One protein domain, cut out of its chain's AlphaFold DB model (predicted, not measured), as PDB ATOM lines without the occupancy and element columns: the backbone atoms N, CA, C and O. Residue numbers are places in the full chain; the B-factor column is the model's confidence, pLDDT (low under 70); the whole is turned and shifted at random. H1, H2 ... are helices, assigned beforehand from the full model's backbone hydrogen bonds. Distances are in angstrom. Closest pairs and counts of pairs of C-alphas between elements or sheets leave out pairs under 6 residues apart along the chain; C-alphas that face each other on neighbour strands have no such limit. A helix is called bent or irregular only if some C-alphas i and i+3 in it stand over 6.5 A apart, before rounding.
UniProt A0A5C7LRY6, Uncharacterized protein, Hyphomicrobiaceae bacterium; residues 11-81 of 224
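AT A GLANCE: This is residues 11 to 81 of the 224 residues of an uncharacterized protein of Hyphomicrobiaceae bacterium (UniProt A0A5C7LRY6). The long helix H1 makes one side of a small helical body, with H3 and H5 packed on it at steep angles and apart from each other. The short H2 packs on H5, while H4 lies out near H3, and a long link of residues 57 to 67 leads back to H5. The 71 printed residues hold five named helices, H1 to H5 in chain order, and no named strand; the class is all helix. The whole is compact, with a radius of gyration of the C-alphas of 11.3 A and spans of 36 by 27 by 23 A.

HOW THE PARTS SIT: H1, residues 11 to 26, touches H3, residues 39 to 50, with residues 15 to 20 alone; the closest C-alphas, of Leu 20 and Ala 47, are 5.5 A apart. These two run opposite ways at a steep tilt of 57 degrees. H1 also touches H5, residues 68 to 76, the same way at a steep tilt of 53 degrees, with the C-alphas of Val 17 and Leu 72 closest at 5.5 A. H3 and H5 are apart. H2, residues 31 to 34, touches H5, with the C-alphas of Val 31 and Arg 73 closest at 6.3 A. H2 and H3 only just touch, only at the corner, with 3 pairs of C-alphas within 8 A; Val 34 and Phe 40 have the closest C-alphas, 5.1 A apart, and H3 takes part with residues 39 to 43 alone. H4, residues 53 to 56, is close to H3 but not clearly touching: the closest C-alphas, of Gln 48 and Arg 56, are 6.0 A apart. Every O i to N i+4 pair is within hydrogen-bond range in H1 and H5, and 6 of 8 are in H3; H2 and H4 are too short for such a pair.

IN THESE COORDINATES: H1 runs 22.2 A from C-alpha 11 at (106.997, 131.706, 130.273) to C-alpha 26. H3 measures 19.2 A and is irregular, with C-alphas 47 and 50 7.0 A apart. H5 measures 12.0 A and ends at C-alpha 76 at (124.092, 135.738, 126.881).

THE WHOLE: The C-alphas of Asp 54 and Pro 81 are the two farthest apart, at 36.9 A. The printed part has no cut; the link from H4 to H5 is long, and the other three are tight. Mean pLDDT of the printed part is 74.4, with residues 52 to 64 and 78 to 81 among those under 70.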
ATOM      1  N   ASN A  11     106.604 131.187 128.962       82.38
ATOM      2  CA  ASN A  11     106.997 131.706 130.273       82.38
ATOM      3  C   ASN A  11     108.005 130.793 130.985       82.38
ATOM      4  O   ASN A  11     108.991 131.278 131.535       82.38
ATOM      5  N   GLU A  12     107.790 129.473 130.969       80.00
ATOM      6  CA  GLU A  12     108.724 128.509 131.570       80.00
ATOM      7  C   GLU A  12     110.067 128.489 130.832       80.00
ATOM      8  O   GLU A  12     111.114 128.375 131.471       80.00
ATOM      9  N   ARG A  13     110.051 128.619 129.498       82.19
ATOM     10  CA  ARG A  13     111.277 128.705 128.690       82.19
ATOM     11  C   ARG A  13     112.056 129.969 129.010       82.19
ATOM     12  O   ARG A  13     113.233 129.881 129.348       82.19
ATOM     13  N   ALA A  14     111.380 131.116 128.987       82.56
ATOM     14  CA  ALA A  14     111.981 132.404 129.299       82.56
ATOM     15  C   ALA A  14     112.577 132.415 130.712       82.56
ATOM     16  O   ALA A  14     113.707 132.862 130.898       82.56
ATOM     17  N   LEU A  15     111.857 131.874 131.700       84.00
ATOM     18  CA  LEU A  15     112.346 131.764 133.072       84.00
ATOM     19  C   LEU A  15     113.627 130.925 133.138       84.00
ATOM     20  O   LEU A  15     114.637 131.392 133.657       84.00
ATOM     21  N   LEU A  16     113.611 129.725 132.551       83.81
ATOM     22  CA  LEU A  16     114.762 128.821 132.538       83.81
ATOM     23  C   LEU A  16     115.991 129.464 131.870       83.81
ATOM     24  O   LEU A  16     117.093 129.416 132.419       83.81
ATOM     25  N   VAL A  17     115.796 130.076 130.700       86.56
ATOM     26  CA  VAL A  17     116.855 130.736 129.921       86.56
ATOM     27  C   VAL A  17     117.438 131.915 130.686       86.56
ATOM     28  O   VAL A  17     118.657 132.026 130.799       86.56
ATOM     29  N   ASN A  18     116.592 132.771 131.258       86.38
ATOM     30  CA  ASN A  18     117.041 133.951 131.990       86.38
ATOM     31  C   ASN A  18     117.797 133.576 133.267       86.38
ATOM     32  O   ASN A  18     118.818 134.196 133.575       86.38
ATOM     33  N   THR A  19     117.347 132.548 133.992       84.38
ATOM     34  CA  THR A  19     118.053 132.043 135.176       84.38
ATOM     35  C   THR A  19     119.427 131.486 134.804       84.38
ATOM     36  O   THR A  19     120.417 131.843 135.441       84.38
ATOM     37  N   LEU A  20     119.518 130.674 133.744       85.62
ATOM     38  CA  LEU A  20     120.797 130.149 133.252       85.62
ATOM     39  C   LEU A  20     121.733 131.260 132.791       85.62
ATOM     40  O   LEU A  20     122.893 131.280 133.190       85.62
ATOM     41  N   ALA A  21     121.233 132.199 131.989       85.38
ATOM     42  CA  ALA A  21     122.028 133.311 131.490       85.38
ATOM     43  C   ALA A  21     122.568 134.167 132.643       85.38
ATOM     44  O   ALA A  21     123.736 134.546 132.649       85.38
ATOM     45  N   SER A  22     121.735 134.435 133.650       85.75
ATOM     46  CA  SER A  22     122.147 135.185 134.840       85.75
ATOM     47  C   SER A  22     123.226 134.442 135.626       85.75
ATOM     48  O   SER A  22     124.220 135.048 136.021       85.75
ATOM     49  N   TYR A  23     123.073 133.126 135.802       85.12
ATOM     50  CA  TYR A  23     124.055 132.292 136.492       85.12
ATOM     51  C   TYR A  23     125.398 132.243 135.750       85.12
ATOM     52  O   TYR A  23     126.449 132.401 136.367       85.12
ATOM     53  N   LEU A  24     125.379 132.069 134.427       84.88
ATOM     54  CA  LEU A  24     126.594 132.050 133.612       84.88
ATOM     55  C   LEU A  24     127.318 133.399 133.649       84.88
ATOM     56  O   LEU A  24     128.522 133.437 133.894       84.88
ATOM     57  N   LYS A  25     126.581 134.511 133.501       85.38
ATOM     58  CA  LYS A  25     127.143 135.869 133.609       85.38
ATOM     59  C   LYS A  25     127.773 136.117 134.977       85.38
ATOM     60  O   LYS A  25     128.871 136.660 135.040       85.38
ATOM     61  N   ALA A  26     127.114 135.692 136.055       84.50
ATOM     62  CA  ALA A  26     127.624 135.861 137.415       84.50
ATOM     63  C   ALA A  26     128.932 135.091 137.670       84.50
ATOM     64  O   ALA A  26     129.756 135.539 138.461       84.50
ATOM     65  N   ASN A  27     129.137 133.962 136.985       83.50
ATOM     66  CA  ASN A  27     130.313 133.106 137.157       83.50
ATOM     67  C   ASN A  27     131.378 133.284 136.058       83.50
ATOM     68  O   ASN A  27     132.354 132.536 136.038       83.50
ATOM     69  N   GLY A  28     131.207 134.243 135.137       80.94
ATOM     70  CA  GLY A  28     132.131 134.455 134.014       80.94
ATOM     71  C   GLY A  28     132.205 133.269 133.044       80.94
ATOM     72  O   GLY A  28     133.240 133.037 132.427       80.94
ATOM     73  N   GLN A  29     131.125 132.494 132.947       82.94
ATOM     74  CA  GLN A  29     131.033 131.284 132.133       82.94
ATOM     75  C   GLN A  29     130.309 131.555 130.812       82.94
ATOM     76  O   GLN A  29     129.514 132.486 130.682       82.94
ATOM     77  N   THR A  30     130.586 130.710 129.827       82.62
ATOM     78  CA  THR A  30     130.057 130.786 128.460       82.62
ATOM     79  C   THR A  30     129.013 129.704 128.212       82.62
ATOM     80  O   THR A  30     128.910 128.726 128.959       82.62
ATOM     81  N   VAL A  31     128.252 129.810 127.119       80.25
ATOM     82  CA  VAL A  31     127.295 128.745 126.760       80.25
ATOM     83  C   VAL A  31     128.011 127.426 126.436       80.25
ATOM     84  O   VAL A  31     127.454 126.345 126.642       80.25
ATOM     85  N   ALA A  32     129.273 127.490 126.001       76.94
ATOM     86  CA  ALA A  32     130.108 126.313 125.771       76.94
ATOM     87  C   ALA A  32     130.391 125.516 127.059       76.94
ATOM     88  O   ALA A  32     130.617 124.307 126.996       76.94
ATOM     89  N   ASP A  33     130.335 126.146 128.234       77.31
ATOM     90  CA  ASP A  33     130.540 125.460 129.512       77.31
ATOM     91  C   ASP A  33     129.346 124.578 129.892       77.31
ATOM     92  O   ASP A  33     129.518 123.534 130.520       77.31
ATOM     93  N   VAL A  34     128.143 124.938 129.432       75.75
ATOM     94  CA  VAL A  34     126.904 124.185 129.687       75.75
ATOM     95  C   VAL A  34     126.892 122.835 128.972       75.75
ATOM     96  O   VAL A  34     126.336 121.863 129.483       75.75
ATOM     97  N   ILE A  35     127.519 122.755 127.797       73.88
ATOM     98  CA  ILE A  35     127.576 121.538 126.973       73.88
ATOM     99  C   ILE A  35     128.741 120.608 127.337       73.88
ATOM    100  O   ILE A  35     128.837 119.513 126.780       73.88
ATOM    101  N   ARG A  36     129.616 120.994 128.278       73.31
ATOM    102  CA  ARG A  36     130.726 120.135 128.710       73.31
ATOM    103  C   ARG A  36     130.190 118.841 129.347       73.31
ATOM    104  O   ARG A  36     129.242 118.894 130.139       73.31
ATOM    105  N   PRO A  37     130.791 117.672 129.047       65.44
ATOM    106  CA  PRO A  37     130.381 116.405 129.646       65.44
ATOM    107  C   PRO A  37     130.328 116.493 131.177       65.44
ATOM    108  O   PRO A  37     131.279 116.943 131.808       65.44
ATOM    109  N   GLY A  38     129.199 116.097 131.773       66.94
ATOM    110  CA  GLY A  38     128.976 116.132 133.226       66.94
ATOM    111  C   GLY A  38     128.527 117.482 133.801       66.94
ATOM    112  O   GLY A  38     127.953 117.508 134.885       66.94
ATOM    113  N   TRP A  39     128.692 118.589 133.071       73.12
ATOM    114  CA  TRP A  39     128.334 119.929 133.554       73.12
ATOM    115  C   TRP A  39     126.885 120.316 133.260       73.12
ATOM    116  O   TRP A  39     126.282 121.072 134.020       73.12
ATOM    117  N   PHE A  40     126.284 119.754 132.211       74.88
ATOM    118  CA  PHE A  40     124.891 120.043 131.858       74.88
ATOM    119  C   PHE A  40     123.922 119.790 133.024       74.88
ATOM    120  O   PHE A  40     123.088 120.636 133.331       74.88
ATOM    121  N   ALA A  41     124.053 118.649 133.708       71.88
ATOM    122  CA  ALA A  41     123.188 118.301 134.835       71.88
ATOM    123  C   ALA A  41     123.295 119.322 135.979       71.88
ATOM    124  O   ALA A  41     122.280 119.698 136.559       71.88
ATOM    125  N   PHE A  42     124.506 119.819 136.244       78.75
ATOM    126  CA  PHE A  42     124.761 120.841 137.254       78.75
ATOM    127  C   PHE A  42     124.048 122.159 136.918       78.75
ATOM    128  O   PHE A  42     123.276 122.661 137.731       78.75
ATOM    129  N   TYR A  43     124.225 122.687 135.703       77.12
ATOM    130  CA  TYR A  43     123.567 123.934 135.294       77.12
ATOM    131  C   TYR A  43     122.047 123.803 135.244       77.12
ATOM    132  O   TYR A  43     121.326 124.700 135.681       77.12
ATOM    133  N   MET A  44     121.546 122.665 134.767       76.56
ATOM    134  CA  MET A  44     120.113 122.401 134.759       76.56
ATOM    135  C   MET A  44     119.538 122.325 136.170       76.56
ATOM    136  O   MET A  44     118.448 122.840 136.399       76.56
ATOM    137  N   GLN A  45     120.268 121.757 137.130       75.06
ATOM    138  CA  GLN A  45     119.841 121.749 138.525       75.06
ATOM    139  C   GLN A  45     119.702 123.173 139.083       75.06
ATOM    140  O   GLN A  45     118.723 123.439 139.774       75.06
ATOM    141  N   GLN A  46     120.617 124.089 138.742       75.38
ATOM    142  CA  GLN A  46     120.529 125.500 139.151       75.38
ATOM    143  C   GLN A  46     119.343 126.223 138.494       75.38
ATOM    144  O   GLN A  46     118.642 127.006 139.128       75.38
ATOM    145  N   ALA A  47     119.081 125.930 137.221       73.00
ATOM    146  CA  ALA A  47     118.045 126.588 136.432       73.00
ATOM    147  C   ALA A  47     116.619 126.140 136.777       73.00
ATOM    148  O   ALA A  47     115.669 126.918 136.725       73.00
ATOM    149  N   GLN A  48     116.461 124.862 137.116       71.12
ATOM    150  CA  GLN A  48     115.162 124.240 137.354       71.12
ATOM    151  C   GLN A  48     114.627 124.452 138.774       71.12
ATOM    152  O   GLN A  48     113.534 123.970 139.079       71.12
ATOM    153  N   VAL A  49     115.349 125.163 139.648       71.25
ATOM    154  CA  VAL A  49     114.899 125.474 141.021       71.25
ATOM    155  C   VAL A  49     113.535 126.175 141.023       71.25
ATOM    156  O   VAL A  49     112.756 126.001 141.956       71.25
ATOM    157  N   PHE A  50     113.208 126.900 139.954       69.19
ATOM    158  CA  PHE A  50     111.938 127.612 139.802       69.19
ATOM    159  C   PHE A  50     110.836 126.796 139.109       69.19
ATOM    160  O   PHE A  50     109.696 127.246 139.033       69.19
ATOM    161  N   LEU A  51     111.147 125.593 138.617       70.31
ATOM    162  CA  LEU A  51     110.161 124.678 138.045       70.31
ATOM    163  C   LEU A  51     109.581 123.762 139.127       70.31
ATOM    164  O   LEU A  51     110.261 123.415 140.101       70.31
ATOM    165  N   ALA A  52     108.339 123.325 138.919       68.50
ATOM    166  CA  ALA A  52     107.689 122.322 139.754       68.50
ATOM    167  C   ALA A  52     108.468 120.987 139.742       68.50
ATOM    168  O   ALA A  52     109.149 120.645 138.770       68.50
ATOM    169  N   GLU A  53     108.428 120.245 140.853       65.38
ATOM    170  CA  GLU A  53     109.289 119.074 141.094       65.38
ATOM    171  C   GLU A  53     109.113 117.961 140.042       65.38
ATOM    172  O   GLU A  53     110.072 117.285 139.655       65.38
ATOM    173  N   ASP A  54     107.900 117.823 139.512       65.25
ATOM    174  CA  ASP A  54     107.527 116.907 138.434       65.25
ATOM    175  C   ASP A  54     108.224 117.228 137.099       65.25
ATOM    176  O   ASP A  54     108.510 116.317 136.312       65.25
ATOM    177  N   ARG A  55     108.550 118.505 136.856       65.31
ATOM    178  CA  ARG A  55     109.267 118.981 135.662       65.31
ATOM    179  C   ARG A  55     110.778 118.763 135.757       65.31
ATOM    180  O   ARG A  55     111.403 118.464 134.739       65.31
ATOM    181  N   ARG A  56     111.361 118.847 136.960       66.56
ATOM    182  CA  ARG A  56     112.819 118.711 137.185       66.56
ATOM    183  C   ARG A  56     113.347 117.331 136.790       66.56
ATOM    184  O   ARG A  56     114.375 117.201 136.132       66.56
ATOM    185  N   ARG A  57     112.590 116.280 137.120       59.09
ATOM    186  CA  ARG A  57     112.982 114.867 136.932       59.09
ATOM    187  C   ARG A  57     112.973 114.385 135.476       59.09
ATOM    188  O   ARG A  57     113.160 113.196 135.244       59.09
ATOM    189  N   ARG A  58     112.694 115.254 134.497       61.72
ATOM    190  CA  ARG A  58     112.483 114.852 133.095       61.72
ATOM    191  C   ARG A  58     113.475 115.452 132.097       61.72
ATOM    192  O   ARG A  58     113.332 115.214 130.900       61.72
ATOM    193  N   ILE A  59     114.482 116.194 132.558       62.56
ATOM    194  CA  ILE A  59     115.508 116.785 131.689       62.56
ATOM    195  C   ILE A  59     116.844 116.084 131.936       62.56
ATOM    196  O   ILE A  59     117.488 116.304 132.955       62.56
ATOM    197  N   PHE A  60     117.256 115.245 130.984       58.19
ATOM    198  CA  PHE A  60     118.429 114.370 131.118       58.19
ATOM    199  C   PHE A  60     119.595 114.727 130.185       58.19
ATOM    200  O   PHE A  60     120.608 114.035 130.173       58.19
ATOM    201  N   GLY A  61     119.483 115.791 129.388       60.50
ATOM    202  CA  GLY A  61     120.563 116.200 128.493       60.50
ATOM    203  C   GLY A  61     120.204 117.386 127.594       60.50
ATOM    204  O   GLY A  61     119.017 117.677 127.427       60.50
ATOM    205  N   PRO A  62     121.201 118.035 126.964       53.78
ATOM    206  CA  PRO A  62     120.977 119.147 126.037       53.78
ATOM    207  C   PRO A  62     120.076 118.747 124.863       53.78
ATOM    208  O   PRO A  62     119.232 119.520 124.427       53.78
ATOM    209  N   GLY A  63     120.188 117.493 124.405       58.19
ATOM    210  CA  GLY A  63     119.351 116.942 123.332       58.19
ATOM    211  C   GLY A  63     117.862 116.815 123.681       58.19
ATOM    212  O   GLY A  63     117.052 116.599 122.787       58.19
ATOM    213  N   VAL A  64     117.488 116.962 124.957       62.88
ATOM    214  CA  VAL A  64     116.084 116.965 125.400       62.88
ATOM    215  C   VAL A  64     115.430 118.329 125.154       62.88
ATOM    216  O   VAL A  64     114.216 118.399 124.974       62.88
ATOM    217  N   LEU A  65     116.220 119.409 125.106       71.56
ATOM    218  CA  LEU A  65     115.745 120.783 124.946       71.56
ATOM    219  C   LEU A  65     116.431 121.452 123.743       71.56
ATOM    220  O   LEU A  65     117.311 122.295 123.926       71.56
ATOM    221  N   PRO A  66     116.028 121.117 122.504       69.12
ATOM    222  CA  PRO A  66     116.652 121.669 121.297       69.12
ATOM    223  C   PRO A  66     116.538 123.201 121.194       69.12
ATOM    224  O   PRO A  66     117.343 123.829 120.515       69.12
ATOM    225  N   TRP A  67     115.572 123.808 121.891       79.69
ATOM    226  CA  TRP A  67     115.362 125.257 121.961       79.69
ATOM    227  C   TRP A  67     116.256 125.973 122.990       79.69
ATOM    228  O   TRP A  67     116.467 127.176 122.872       79.69
ATOM    229  N   LEU A  68     116.822 125.262 123.973       82.06
ATOM    230  CA  LEU A  68     117.517 125.892 125.101       82.06
ATOM    231  C   LEU A  68     118.828 126.569 124.685       82.06
ATOM    232  O   LEU A  68     119.082 127.704 125.074       82.06
ATOM    233  N   LEU A  69     119.671 125.882 123.907       80.44
ATOM    234  CA  LEU A  69     120.984 126.414 123.521       80.44
ATOM    235  C   LEU A  69     120.880 127.670 122.634       80.44
ATOM    236  O   LEU A  69     121.594 128.633 122.923       80.44
ATOM    237  N   PRO A  70     120.016 127.719 121.597       80.12
ATOM    238  CA  PRO A  70     119.820 128.937 120.809       80.12
ATOM    239  C   PRO A  70     119.332 130.131 121.641       80.12
ATOM    240  O   PRO A  70     119.890 131.222 121.529       80.12
ATOM    241  N   GLU A  71     118.333 129.928 122.506       83.50
ATOM    242  CA  GLU A  71     117.776 130.998 123.342       83.50
ATOM    243  C   GLU A  71     118.788 131.486 124.392       83.50
ATOM    244  O   GLU A  71     118.927 132.688 124.613       83.50
ATOM    245  N   LEU A  72     119.562 130.570 124.979       83.38
ATOM    246  CA  LEU A  72     120.601 130.898 125.952       83.38
ATOM    247  C   LEU A  72     121.747 131.709 125.335       83.38
ATOM    248  O   LEU A  72     122.180 132.687 125.938       83.38
ATOM    249  N   ARG A  73     122.200 131.367 124.119       81.75
ATOM    250  CA  ARG A  73     123.193 132.170 123.376       81.75
ATOM    251  C   ARG A  73     122.692 133.590 123.134       81.75
ATOM    252  O   ARG A  73     123.404 134.550 123.425       81.75
ATOM    253  N   SER A  74     121.433 133.719 122.708       82.88
ATOM    254  CA  SER A  74     120.788 135.021 122.526       82.88
ATOM    255  C   SER A  74     120.740 135.827 123.832       82.88
ATOM    256  O   SER A  74     121.079 137.007 123.835       82.88
ATOM    257  N   ALA A  75     120.361 135.207 124.954       83.25
ATOM    258  CA  ALA A  75     120.288 135.868 126.261       83.25
ATOM    259  C   ALA A  75     121.671 136.244 126.835       83.25
ATOM    260  O   ALA A  75     121.816 137.238 127.559       83.25
ATOM    261  N   MET A  76     122.704 135.468 126.504       79.94
ATOM    262  CA  MET A  76     124.092 135.738 126.881       79.94
ATOM    263  C   MET A  76     124.728 136.873 126.074       79.94
ATOM    264  O   MET A  76     125.785 137.359 126.463       79.94
ATOM    265  N   GLY A  77     124.086 137.337 124.996       73.06
ATOM    266  CA  GLY A  77     124.694 138.303 124.082       73.06
ATOM    267  C   GLY A  77     125.858 137.706 123.289       73.06
ATOM    268  O   GLY A  77     126.597 138.446 122.643       73.06
ATOM    269  N   GLU A  78     126.006 136.374 123.308       67.56
ATOM    270  CA  GLU A  78     126.821 135.661 122.336       67.56
ATOM    271  C   GLU A  78     126.106 135.831 120.995       67.56
ATOM    272  O   GLU A  78     125.196 135.075 120.640       67.56
ATOM    273  N   GLN A  79     126.494 136.865 120.245       51.66
ATOM    274  CA  GLN A  79     126.288 136.856 118.810       51.66
ATOM    275  C   GLN A  79     127.003 135.601 118.320       51.66
ATOM    276  O   GLN A  79     128.226 135.584 118.184       51.66
ATOM    277  N   LEU A  80     126.237 134.531 118.068       52.62
ATOM    278  CA  LEU A  80     126.643 133.543 117.078       52.62
ATOM    279  C   LEU A  80     127.197 134.363 115.915       52.62
ATOM    280  O   LEU A  80     126.480 135.289 115.511       52.62
ATOM    281  N   PRO A  81     128.429 134.109 115.430       46.25
ATOM    282  CA  PRO A  81     128.908 134.779 114.233       46.25
ATOM    283  C   PRO A  81     127.783 134.616 113.232       46.25
ATOM    284  O   PRO A  81     127.426 133.485 112.900       46.25
TER     285      PRO A  81